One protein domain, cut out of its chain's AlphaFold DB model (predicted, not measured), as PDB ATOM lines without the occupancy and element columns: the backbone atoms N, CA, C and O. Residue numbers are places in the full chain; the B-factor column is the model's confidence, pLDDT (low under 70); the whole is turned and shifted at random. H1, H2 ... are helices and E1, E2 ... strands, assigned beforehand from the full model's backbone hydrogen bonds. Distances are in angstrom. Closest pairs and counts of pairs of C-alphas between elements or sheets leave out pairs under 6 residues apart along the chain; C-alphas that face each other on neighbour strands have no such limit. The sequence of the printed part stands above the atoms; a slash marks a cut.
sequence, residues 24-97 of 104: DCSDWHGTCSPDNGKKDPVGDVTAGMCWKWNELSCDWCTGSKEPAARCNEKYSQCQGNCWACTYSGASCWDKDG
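AT A GLANCE: This is residues 24 to 97 of the 104 residues of an uncharacterized protein of Syntrophorhabdus sp. PtaU1.Bin058 (UniProt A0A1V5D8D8). A small twisted sheet of four short strands has one short helix, H1, packed over one face, and a second, smaller hairpin, E3 and E4, prolongs the model from one end of E2 along its longest axis. The printed part has 74 residues, with six named strands and one named helix in the order E1 E2 E3 E4 H1 E5 E6; under half of the residues are in named elements. The main sheet runs E2 E1 E5 E6, antiparallel throughout, and the class is mixed, helices and strands. The whole is compact, with a radius of gyration of the C-alphas of 12.0 A, yet elongated, spanning 36 by 22 by 16 A.

IN THESE COORDINATES: Find C-alpha 28 at (-30.874, -7.014, 5.457); from there E1 runs through residues 28 to 33, 15.7 A long. E2, residues 43 to 47, covers 13.5 A. Next come E3, residues 49 to 52, and E4, residues 57 to 60. H1, residues 66 to 74, starts at C-alpha 66 at (-32.382, 0.368, -1.711) and is 12.1 A long. E5 is residues 83 to 85, and E6, residues 91 to 93, ends at C-alpha 93 at (-23.458, -1.150, -2.312).

HOW THE PARTS SIT: Begin with the hairpin of E1 and E2, where N 30 and O 45 are 3.0 A apart, within hydrogen-bond range. On the other side of E1 is E5, with N 33 and O 83 at 2.9 A. E5 and E6 form another hairpin, with N 93 and O 84 at 2.7 A; E6 and E2 are the edge strands. From edge to edge the strands' lines turn by 104 degrees. H1 is on this sheet at a height over the sheet of 7.9 A, over E1 and slantwise to the strands, at 55 degrees to E1 on the local plane. The closest C-alphas of H1 and E5 are those of Ala 68 and Ala 84, 4.8 A apart; those of H1 and E2 are Pro 67 and Ala 47, 5.3 A apart. In H1 every O i to N i+4 pair is within hydrogen-bond range. E2 runs on into E3 across residue 48, at 23 degrees. E3 and E4 form a hairpin, with N 50 and O 59 at 2.8 A; E3 and H1 are apart.

THE WHOLE: The two C-alphas farthest apart, those of Asp 40 and Asn 54, are 37.5 A apart. The printed part has no cut, and no link between named elements is long. The mean pLDDT of the printed part is 91.8, and residue 24 is under 70.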
ATOM      1  N   ASP A  24     -40.400 -15.473   4.406       69.44
ATOM      2  CA  ASP A  24     -40.149 -14.119   4.890       69.44
ATOM      3  C   ASP A  24     -38.677 -13.844   4.611       69.44
ATOM      4  O   ASP A  24     -37.780 -14.398   5.252       69.44
ATOM      5  N   CYS A  25     -38.421 -13.075   3.560       86.69
ATOM      6  CA  CYS A  25     -37.089 -12.609   3.269       86.69
ATOM      7  C   CYS A  25     -36.723 -11.669   4.409       86.69
ATOM      8  O   CYS A  25     -37.244 -10.560   4.482       86.69
ATOM      9  N   SER A  26     -35.883 -12.144   5.328       90.25
ATOM     10  CA  SER A  26     -35.424 -11.319   6.437       90.25
ATOM     11  C   SER A  26     -34.815 -10.038   5.893       90.25
ATOM     12  O   SER A  26     -34.015 -10.088   4.954       90.25
ATOM     13  N   ASP A  27     -35.163  -8.916   6.515       93.50
ATOM     14  CA  ASP A  27     -34.531  -7.644   6.210       93.50
ATOM     15  C   ASP A  27     -33.010  -7.775   6.316       93.50
ATOM     16  O   ASP A  27     -32.452  -8.471   7.174       93.50
ATOM     17  N   TRP A  28     -32.319  -7.093   5.415       94.25
ATOM     18  CA  TRP A  28     -30.874  -7.014   5.457       94.25
ATOM     19  C   TRP A  28     -30.444  -5.937   6.452       94.25
ATOM     20  O   TRP A  28     -31.020  -4.847   6.496       94.25
ATOM     21  N   HIS A  29     -29.384  -6.216   7.206       95.56
ATOM     22  CA  HIS A  29     -28.799  -5.289   8.169       95.56
ATOM     23  C   HIS A  29     -27.329  -5.035   7.844       95.56
ATOM     24  O   HIS A  29     -26.572  -5.967   7.551       95.56
ATOM     25  N   GLY A  30     -26.914  -3.779   7.957       95.69
ATOM     26  CA  GLY A  30     -25.533  -3.381   7.740       95.69
ATOM     27  C   GLY A  30     -25.242  -1.972   8.231       95.69
ATOM     28  O   GLY A  30     -25.989  -1.392   9.020       95.69
ATOM     29  N   THR A  31     -24.140  -1.418   7.750       96.56
ATOM     30  CA  THR A  31     -23.628  -0.106   8.131       96.56
ATOM     31  C   THR A  31     -23.627   0.848   6.948       96.56
ATOM     32  O   THR A  31     -23.550   0.442   5.794       96.56
ATOM     33  N   CYS A  32     -23.699   2.141   7.225       96.19
ATOM     34  CA  CYS A  32     -23.512   3.192   6.243       96.19
ATOM     35  C   CYS A  32     -22.096   3.740   6.363       96.19
ATOM     36  O   CYS A  32     -21.660   4.083   7.460       96.19
ATOM     37  N   SER A  33     -21.382   3.863   5.249       93.94
ATOM     38  CA  SER A  33     -20.009   4.374   5.223       93.94
ATOM     39  C   SER A  33     -19.837   5.424   4.121       93.94
ATOM     40  O   SER A  33     -20.403   5.275   3.037       93.94
ATOM     41  N   PRO A  34     -19.054   6.490   4.350       92.06
ATOM     42  CA  PRO A  34     -18.776   7.497   3.328       92.06
ATOM     43  C   PRO A  34     -17.758   7.030   2.274       92.06
ATOM     44  O   PRO A  34     -17.589   7.711   1.269       92.06
ATOM     45  N   ASP A  35     -17.053   5.914   2.497       87.00
ATOM     46  CA  ASP A  35     -15.912   5.502   1.666       87.00
ATOM     47  C   ASP A  35     -15.828   3.977   1.508       87.00
ATOM     48  O   ASP A  35     -14.859   3.354   1.932       87.00
ATOM     49  N   ASN A  36     -16.873   3.358   0.946       86.75
ATOM     50  CA  ASN A  36     -16.910   1.922   0.627       86.75
ATOM     51  C   ASN A  36     -16.409   1.003   1.771       86.75
ATOM     52  O   ASN A  36     -15.629   0.079   1.547       86.75
ATOM     53  N   GLY A  37     -16.755   1.323   3.024       84.94
ATOM     54  CA  GLY A  37     -16.345   0.550   4.203       84.94
ATOM     55  C   GLY A  37     -14.888   0.731   4.657       84.94
ATOM     56  O   GLY A  37     -14.490   0.124   5.644       84.94
ATOM     57  N   LYS A  38     -14.083   1.574   3.993       84.62
ATOM     58  CA  LYS A  38     -12.672   1.842   4.356       84.62
ATOM     59  C   LYS A  38     -12.508   2.770   5.556       84.62
ATOM     60  O   LYS A  38     -11.444   2.807   6.169       84.62
ATOM     61  N   LYS A  39     -13.534   3.566   5.842       83.50
ATOM     62  CA  LYS A  39     -13.598   4.488   6.979       83.50
ATOM     63  C   LYS A  39     -14.666   4.033   7.951       83.50
ATOM     64  O   LYS A  39     -15.598   3.327   7.549       83.50
ATOM     65  N   ASP A  40     -14.546   4.520   9.184       89.25
ATOM     66  CA  ASP A  40     -15.512   4.259  10.241       89.25
ATOM     67  C   ASP A  40     -16.945   4.499   9.743       89.25
ATOM     68  O   ASP A  40     -17.221   5.518   9.090       89.25
ATOM     69  N   PRO A  41     -17.854   3.547   9.996       93.62
ATOM     70  CA  PRO A  41     -19.237   3.691   9.600       93.62
ATOM     71  C   PRO A  41     -19.875   4.849  10.358       93.62
ATOM     72  O   PRO A  41     -19.601   5.101  11.530       93.62
ATOM     73  N   VAL A  42     -20.776   5.538   9.677       95.06
ATOM     74  CA  VAL A  42     -21.503   6.673  10.239       95.06
ATOM     75  C   VAL A  42     -22.781   6.267  10.974       95.06
ATOM     76  O   VAL A  42     -23.406   7.093  11.639       95.06
ATOM     77  N   GLY A  43     -23.175   5.000  10.849       95.56
ATOM     78  CA  GLY A  43     -24.282   4.392  11.574       95.56
ATOM     79  C   GLY A  43     -24.836   3.167  10.854       95.56
ATOM     80  O   GLY A  43     -24.287   2.732   9.846       95.56
ATOM     81  N   ASP A  44     -25.946   2.635  11.359       97.12
ATOM     82  CA  ASP A  44     -26.566   1.412  10.843       97.12
ATOM     83  C   ASP A  44     -27.729   1.685   9.886       97.12
ATOM     84  O   ASP A  44     -28.414   2.721   9.972       97.12
ATOM     85  N   VAL A  45     -27.993   0.707   9.022       96.38
ATOM     86  CA  VAL A  45     -29.118   0.664   8.087       96.38
ATOM     87  C   VAL A  45     -29.776  -0.714   8.087       96.38
ATOM     88  O   VAL A  45     -29.117  -1.745   8.211       96.38
ATOM     89  N   THR A  46     -31.095  -0.707   7.911       96.38
ATOM     90  CA  THR A  46     -31.902  -1.890   7.610       96.38
ATOM     91  C   THR A  46     -32.567  -1.662   6.262       96.38
ATOM     92  O   THR A  46     -33.137  -0.591   6.046       96.38
ATOM     93  N   ALA A  47     -32.468  -2.633   5.359       94.75
ATOM     94  CA  ALA A  47     -33.059  -2.589   4.025       94.75
ATOM     95  C   ALA A  47     -34.011  -3.770   3.825       94.75
ATOM     96  O   ALA A  47     -33.697  -4.893   4.220       94.75
ATOM     97  N   GLY A  48     -35.167  -3.497   3.219       91.94
ATOM     98  CA  GLY A  48     -36.215  -4.487   3.035       91.94
ATOM     99  C   GLY A  48     -35.839  -5.501   1.965       91.94
ATOM    100  O   GLY A  48     -35.397  -5.133   0.872       91.94
ATOM    101  N   MET A  49     -36.048  -6.776   2.272       93.50
ATOM    102  CA  MET A  49     -35.880  -7.873   1.326       93.50
ATOM    103  C   MET A  49     -37.254  -8.466   0.999       93.50
ATOM    104  O   MET A  49     -38.080  -8.689   1.878       93.50
ATOM    105  N   CYS A  50     -37.510  -8.730  -0.275       91.00
ATOM    106  CA  CYS A  50     -38.775  -9.241  -0.781       91.00
ATOM    107  C   CYS A  50     -38.545 -10.499  -1.616       91.00
ATOM    108  O   CYS A  50     -37.567 -10.615  -2.356       91.00
ATOM    109  N   TRP A  51     -39.486 -11.438  -1.530       90.81
ATOM    110  CA  TRP A  51     -39.457 -12.645  -2.345       90.81
ATOM    111  C   TRP A  51     -39.789 -12.323  -3.803       90.81
ATOM    112  O   TRP A  51     -40.859 -11.791  -4.112       90.81
ATOM    113  N   LYS A  52     -38.889 -12.685  -4.716       87.56
ATOM    114  CA  LYS A  52     -39.087 -12.561  -6.158       87.56
ATOM    115  C   LYS A  52     -39.448 -13.909  -6.771       87.56
ATOM    116  O   LYS A  52     -38.591 -14.751  -7.027       87.56
ATOM    117  N   TRP A  53     -40.723 -14.069  -7.118       81.81
ATOM    118  CA  TRP A  53     -41.253 -15.293  -7.734       81.81
ATOM    119  C   TRP A  53     -40.577 -15.691  -9.053       81.81
ATOM    120  O   TRP A  53     -40.450 -16.878  -9.329       81.81
ATOM    121  N   ASN A  54     -40.122 -14.721  -9.851       85.88
ATOM    122  CA  ASN A  54     -39.484 -14.998 -11.144       85.88
ATOM    123  C   ASN A  54     -38.057 -15.549 -11.007       85.88
ATOM    124  O   ASN A  54     -37.581 -16.238 -11.905       85.88
ATOM    125  N   GLU A  55     -37.374 -15.227  -9.910       86.00
ATOM    126  CA  GLU A  55     -35.974 -15.591  -9.659       86.00
ATOM    127  C   GLU A  55     -35.857 -16.692  -8.590       86.00
ATOM    128  O   GLU A  55     -34.782 -17.253  -8.395       86.00
ATOM    129  N   LEU A  56     -36.975 -17.020  -7.924       87.06
ATOM    130  CA  LEU A  56     -37.053 -17.931  -6.779       87.06
ATOM    131  C   LEU A  56     -36.014 -17.584  -5.697       87.06
ATOM    132  O   LEU A  56     -35.377 -18.465  -5.116       87.06
ATOM    133  N   SER A  57     -35.835 -16.286  -5.451       88.88
ATOM    134  CA  SER A  57     -34.833 -15.728  -4.544       88.88
ATOM    135  C   SER A  57     -35.386 -14.522  -3.776       88.88
ATOM    136  O   SER A  57     -36.432 -13.964  -4.120       88.88
ATOM    137  N   CYS A  58     -34.681 -14.118  -2.720       90.44
ATOM    138  CA  CYS A  58     -34.916 -12.848  -2.040       90.44
ATOM    139  C   CYS A  58     -34.059 -11.752  -2.682       90.44
ATOM    140  O   CYS A  58     -32.862 -11.954  -2.883       90.44
ATOM    141  N   ASP A  59     -34.652 -10.591  -2.940       92.75
ATOM    142  CA  ASP A  59     -33.956  -9.408  -3.456       92.75
ATOM    143  C   ASP A  59     -34.526  -8.133  -2.816       92.75
ATOM    144  O   ASP A  59     -35.529  -8.177  -2.107       92.75
ATOM    145  N   TRP A  60     -33.908  -6.986  -3.065       93.56
ATOM    146  CA  TRP A  60     -34.339  -5.690  -2.556       93.56
ATOM    147  C   TRP A  60     -35.773  -5.354  -2.972       93.56
ATOM    148  O   TRP A  60     -36.107  -5.360  -4.163       93.56
ATOM    149  N   CYS A  61     -36.612  -4.991  -2.003       89.81
ATOM    150  CA  CYS A  61     -38.021  -4.673  -2.238       89.81
ATOM    151  C   CYS A  61     -38.227  -3.494  -3.200       89.81
ATOM    152  O   CYS A  61     -39.172  -3.482  -3.987       89.81
ATOM    153  N   THR A  62     -37.348  -2.497  -3.139       89.56
ATOM    154  CA  THR A  62     -37.427  -1.257  -3.928       89.56
ATOM    155  C   THR A  62     -36.343  -1.169  -5.009       89.56
ATOM    156  O   THR A  62     -36.177  -0.133  -5.654       89.56
ATOM    157  N   GLY A  63     -35.647  -2.282  -5.264       91.44
ATOM    158  CA  GLY A  63     -34.598  -2.411  -6.274       91.44
ATOM    159  C   GLY A  63     -33.179  -2.222  -5.730       91.44
ATOM    160  O   GLY A  63     -32.971  -1.876  -4.571       91.44
ATOM    161  N   SER A  64     -32.179  -2.431  -6.590       91.00
ATOM    162  CA  SER A  64     -30.757  -2.555  -6.207       91.00
ATOM    163  C   SER A  64     -30.156  -1.354  -5.472       91.00
ATOM    164  O   SER A  64     -29.137  -1.488  -4.800       91.00
ATOM    165  N   LYS A  65     -30.779  -0.178  -5.585       95.12
ATOM    166  CA  LYS A  65     -30.342   1.045  -4.904       95.12
ATOM    167  C   LYS A  65     -30.806   1.128  -3.456       95.12
ATOM    168  O   LYS A  65     -30.303   1.984  -2.737       95.12
ATOM    169  N   GLU A  66     -31.745   0.286  -3.028       95.19
ATOM    170  CA  GLU A  66     -32.382   0.368  -1.711       95.19
ATOM    171  C   GLU A  66     -31.405   0.553  -0.541       95.19
ATOM    172  O   GLU A  66     -31.587   1.509   0.220       95.19
ATOM    173  N   PRO A  67     -30.360  -0.279  -0.369       95.25
ATOM    174  CA  PRO A  67     -29.525  -0.186   0.822       95.25
ATOM    175  C   PRO A  67     -28.761   1.148   0.880       95.25
ATOM    176  O   PRO A  67     -28.794   1.842   1.901       95.25
ATOM    177  N   ALA A  68     -28.151   1.580  -0.229       95.69
ATOM    178  CA  ALA A  68     -27.438   2.856  -0.290       95.69
ATOM    179  C   ALA A  68     -28.390   4.066  -0.270       95.69
ATOM    180  O   ALA A  68     -28.075   5.093   0.333       95.69
ATOM    181  N   ALA A  69     -29.573   3.961  -0.882       96.62
ATOM    182  CA  ALA A  69     -30.598   5.001  -0.832       96.62
ATOM    183  C   ALA A  69     -31.050   5.260   0.611       96.62
ATOM    184  O   ALA A  69     -31.067   6.414   1.035       96.62
ATOM    185  N   ARG A  70     -31.298   4.205   1.401       96.50
ATOM    186  CA  ARG A  70     -31.633   4.335   2.828       96.50
ATOM    187  C   ARG A  70     -30.508   4.966   3.640       96.50
ATOM    188  O   ARG A  70     -30.774   5.799   4.505       96.50
ATOM    189  N   CYS A  71     -29.252   4.622   3.353       96.75
ATOM    190  CA  CYS A  71     -28.118   5.304   3.973       96.75
ATOM    191  C   CYS A  71     -28.105   6.803   3.657       96.75
ATOM    192  O   CYS A  71     -27.906   7.615   4.557       96.75
ATOM    193  N   ASN A  72     -28.341   7.175   2.399       96.56
ATOM    194  CA  ASN A  72     -28.343   8.570   1.966       96.56
ATOM    195  C   ASN A  72     -29.524   9.379   2.510       96.56
ATOM    196  O   ASN A  72     -29.363  10.560   2.807       96.56
ATOM    197  N   GLU A  73     -30.685   8.750   2.677       95.94
ATOM    198  CA  GLU A  73     -31.850   9.360   3.319       95.94
ATOM    199  C   GLU A  73     -31.602   9.607   4.814       95.94
ATOM    200  O   GLU A  73     -31.935  10.668   5.339       95.94
ATOM    201  N   LYS A  74     -30.970   8.646   5.501       96.62
ATOM    202  CA  LYS A  74     -30.746   8.700   6.950       96.62
ATOM    203  C   LYS A  74     -29.534   9.548   7.356       96.62
ATOM    204  O   LYS A  74     -29.553  10.157   8.424       96.62
ATOM    205  N   TYR A  75     -28.484   9.600   6.534       95.75
ATOM    206  CA  TYR A  75     -27.202  10.222   6.879       95.75
ATOM    207  C   TYR A  75     -26.749  11.243   5.822       95.75
ATOM    208  O   TYR A  75     -26.012  10.936   4.886       95.75
ATOM    209  N   SER A  76     -27.108  12.512   6.030       93.94
ATOM    210  CA  SER A  76     -26.780  13.622   5.117       93.94
ATOM    211  C   SER A  76     -25.279  13.923   4.978       93.94
ATOM    212  O   SER A  76     -24.862  14.536   3.997       93.94
ATOM    213  N   GLN A  77     -24.448  13.467   5.919       90.50
ATOM    214  CA  GLN A  77     -22.998  13.697   5.926       90.50
ATOM    215  C   GLN A  77     -22.252  13.108   4.718       90.50
ATOM    216  O   GLN A  77     -21.181  13.602   4.378       90.50
ATOM    217  N   CYS A  78     -22.816  12.107   4.032       87.12
ATOM    218  CA  CYS A  78     -22.235  11.594   2.788       87.12
ATOM    219  C   CYS A  78     -22.677  12.370   1.534       87.12
ATOM    220  O   CYS A  78     -22.295  11.990   0.427       87.12
ATOM    221  N   GLN A  79     -23.515  13.405   1.669       92.62
ATOM    222  CA  GLN A  79     -23.982  14.252   0.562       92.62
ATOM    223  C   GLN A  79     -24.585  13.457  -0.614       92.62
ATOM    224  O   GLN A  79     -24.313  13.748  -1.777       92.62
ATOM    225  N   GLY A  80     -25.369  12.414  -0.322       93.50
ATOM    226  CA  GLY A  80     -25.969  11.554  -1.351       93.50
ATOM    227  C   GLY A  80     -25.036  10.478  -1.927       93.50
ATOM    228  O   GLY A  80     -25.405   9.816  -2.894       93.50
ATOM    229  N   ASN A  81     -23.846  10.286  -1.348       94.75
ATOM    230  CA  ASN A  81     -22.856   9.293  -1.776       94.75
ATOM    231  C   ASN A  81     -22.504   8.260  -0.685       94.75
ATOM    232  O   ASN A  81     -21.430   7.665  -0.735       94.75
ATOM    233  N   CYS A  82     -23.363   8.047   0.317       94.25
ATOM    234  CA  CYS A  82     -23.163   6.974   1.290       94.25
ATOM    235  C   CYS A  82     -23.207   5.621   0.580       94.25
ATOM    236  O   CYS A  82     -24.042   5.375  -0.295       94.25
ATOM    237  N   TRP A  83     -22.347   4.740   1.061       95.62
ATOM    238  CA  TRP A  83     -22.336   3.321   0.774       95.62
ATOM    239  C   TRP A  83     -23.086   2.599   1.881       95.62
ATOM    240  O   TRP A  83     -22.994   2.998   3.041       95.62
ATOM    241  N   ALA A  84     -23.784   1.526   1.538       96.62
ATOM    242  CA  ALA A  84     -24.276   0.567   2.516       96.62
ATOM    243  C   ALA A  84     -23.356  -0.649   2.492       96.62
ATOM    244  O   ALA A  84     -23.091  -1.169   1.420       96.62
ATOM    245  N   CYS A  85     -22.859  -1.101   3.631       95.38
ATOM    246  CA  CYS A  85     -21.895  -2.184   3.739       95.38
ATOM    247  C   CYS A  85     -22.383  -3.245   4.718       95.38
ATOM    248  O   CYS A  85     -23.108  -2.951   5.665       95.38
ATOM    249  N   THR A  86     -21.960  -4.492   4.537       94.00
ATOM    250  CA  THR A  86     -22.082  -5.497   5.596       94.00
ATOM    251  C   THR A  86     -21.295  -5.045   6.827       94.00
ATOM    252  O   THR A  86     -20.333  -4.289   6.711       94.00
ATOM    253  N   TYR A  87     -21.644  -5.537   8.018       89.56
ATOM    254  CA  TYR A  87     -20.906  -5.200   9.248       89.56
ATOM    255  C   TYR A  87     -19.409  -5.533   9.186       89.56
ATOM    256  O   TYR A  87     -18.600  -4.878   9.832       89.56
ATOM    257  N   SER A  88     -19.034  -6.532   8.385       85.00
ATOM    258  CA  SER A  88     -17.638  -6.886   8.116       85.00
ATOM    259  C   SER A  88     -16.918  -5.931   7.158       85.00
ATOM    260  O   SER A  88     -15.716  -6.071   6.966       85.00
ATOM    261  N   GLY A  89     -17.645  -5.046   6.474       81.75
ATOM    262  CA  GLY A  89     -17.147  -4.243   5.356       81.75
ATOM    263  C   GLY A  89     -16.907  -5.034   4.066       81.75
ATOM    264  O   GLY A  89     -16.722  -4.426   3.023       81.75
ATOM    265  N   ALA A  90     -16.951  -6.373   4.091       85.06
ATOM    266  CA  ALA A  90     -16.566  -7.234   2.965       85.06
ATOM    267  C   ALA A  90     -17.400  -7.034   1.689       85.06
ATOM    268  O   ALA A  90     -16.997  -7.448   0.602       85.06
ATOM    269  N   SER A  91     -18.591  -6.465   1.817       91.19
ATOM    270  CA  SER A  91     -19.528  -6.256   0.725       91.19
ATOM    271  C   SER A  91     -20.230  -4.932   0.912       91.19
ATOM    272  O   SER A  91     -20.799  -4.692   1.976       91.19
ATOM    273  N   CYS A  92     -20.216  -4.104  -0.122       93.94
ATOM    274  CA  CYS A  92     -20.824  -2.789  -0.087       93.94
ATOM    275  C   CYS A  92     -21.608  -2.495  -1.366       93.94
ATOM    276  O   CYS A  92     -21.278  -2.978  -2.447       93.94
ATOM    277  N   TRP A  93     -22.630  -1.660  -1.234       95.44
ATOM    278  CA  TRP A  93     -23.458  -1.150  -2.312       95.44
ATOM    279  C   TRP A  93     -23.250   0.353  -2.430       95.44
ATOM    280  O   TRP A  93     -23.358   1.078  -1.433       95.44
ATOM    281  N   ASP A  94     -22.949   0.813  -3.641       95.19
ATOM    282  CA  ASP A  94     -22.834   2.239  -3.939       95.19
ATOM    283  C   ASP A  94     -24.208   2.891  -4.170       95.19
ATOM    284  O   ASP A  94     -25.245   2.227  -4.249       95.19
ATOM    285  N   LYS A  95     -24.224   4.221  -4.311       94.81
ATOM    286  CA  LYS A  95     -25.440   5.012  -4.581       94.81
ATOM    287  C   LYS A  95     -26.192   4.602  -5.856       94.81
ATOM    288  O   LYS A  95     -27.372   4.915  -6.011       94.81
ATOM    289  N   ASP A  96     -25.499   3.963  -6.795       95.06
ATOM    290  CA  ASP A  96     -26.057   3.517  -8.065       95.06
ATOM    291  C   ASP A  96     -26.582   2.074  -7.972       95.06
ATOM    292  O   ASP A  96     -27.231   1.601  -8.905       95.06
ATOM    293  N   GLY A  97     -26.417   1.428  -6.812       93.00
ATOM    294  CA  GLY A  97     -26.878   0.077  -6.516       93.00
ATOM    295  C   GLY A  97     -25.910  -1.004  -6.986       93.00
ATOM    296  O   GLY A  97     -26.287  -2.177  -7.024       93.00
TER     297      GLY A  97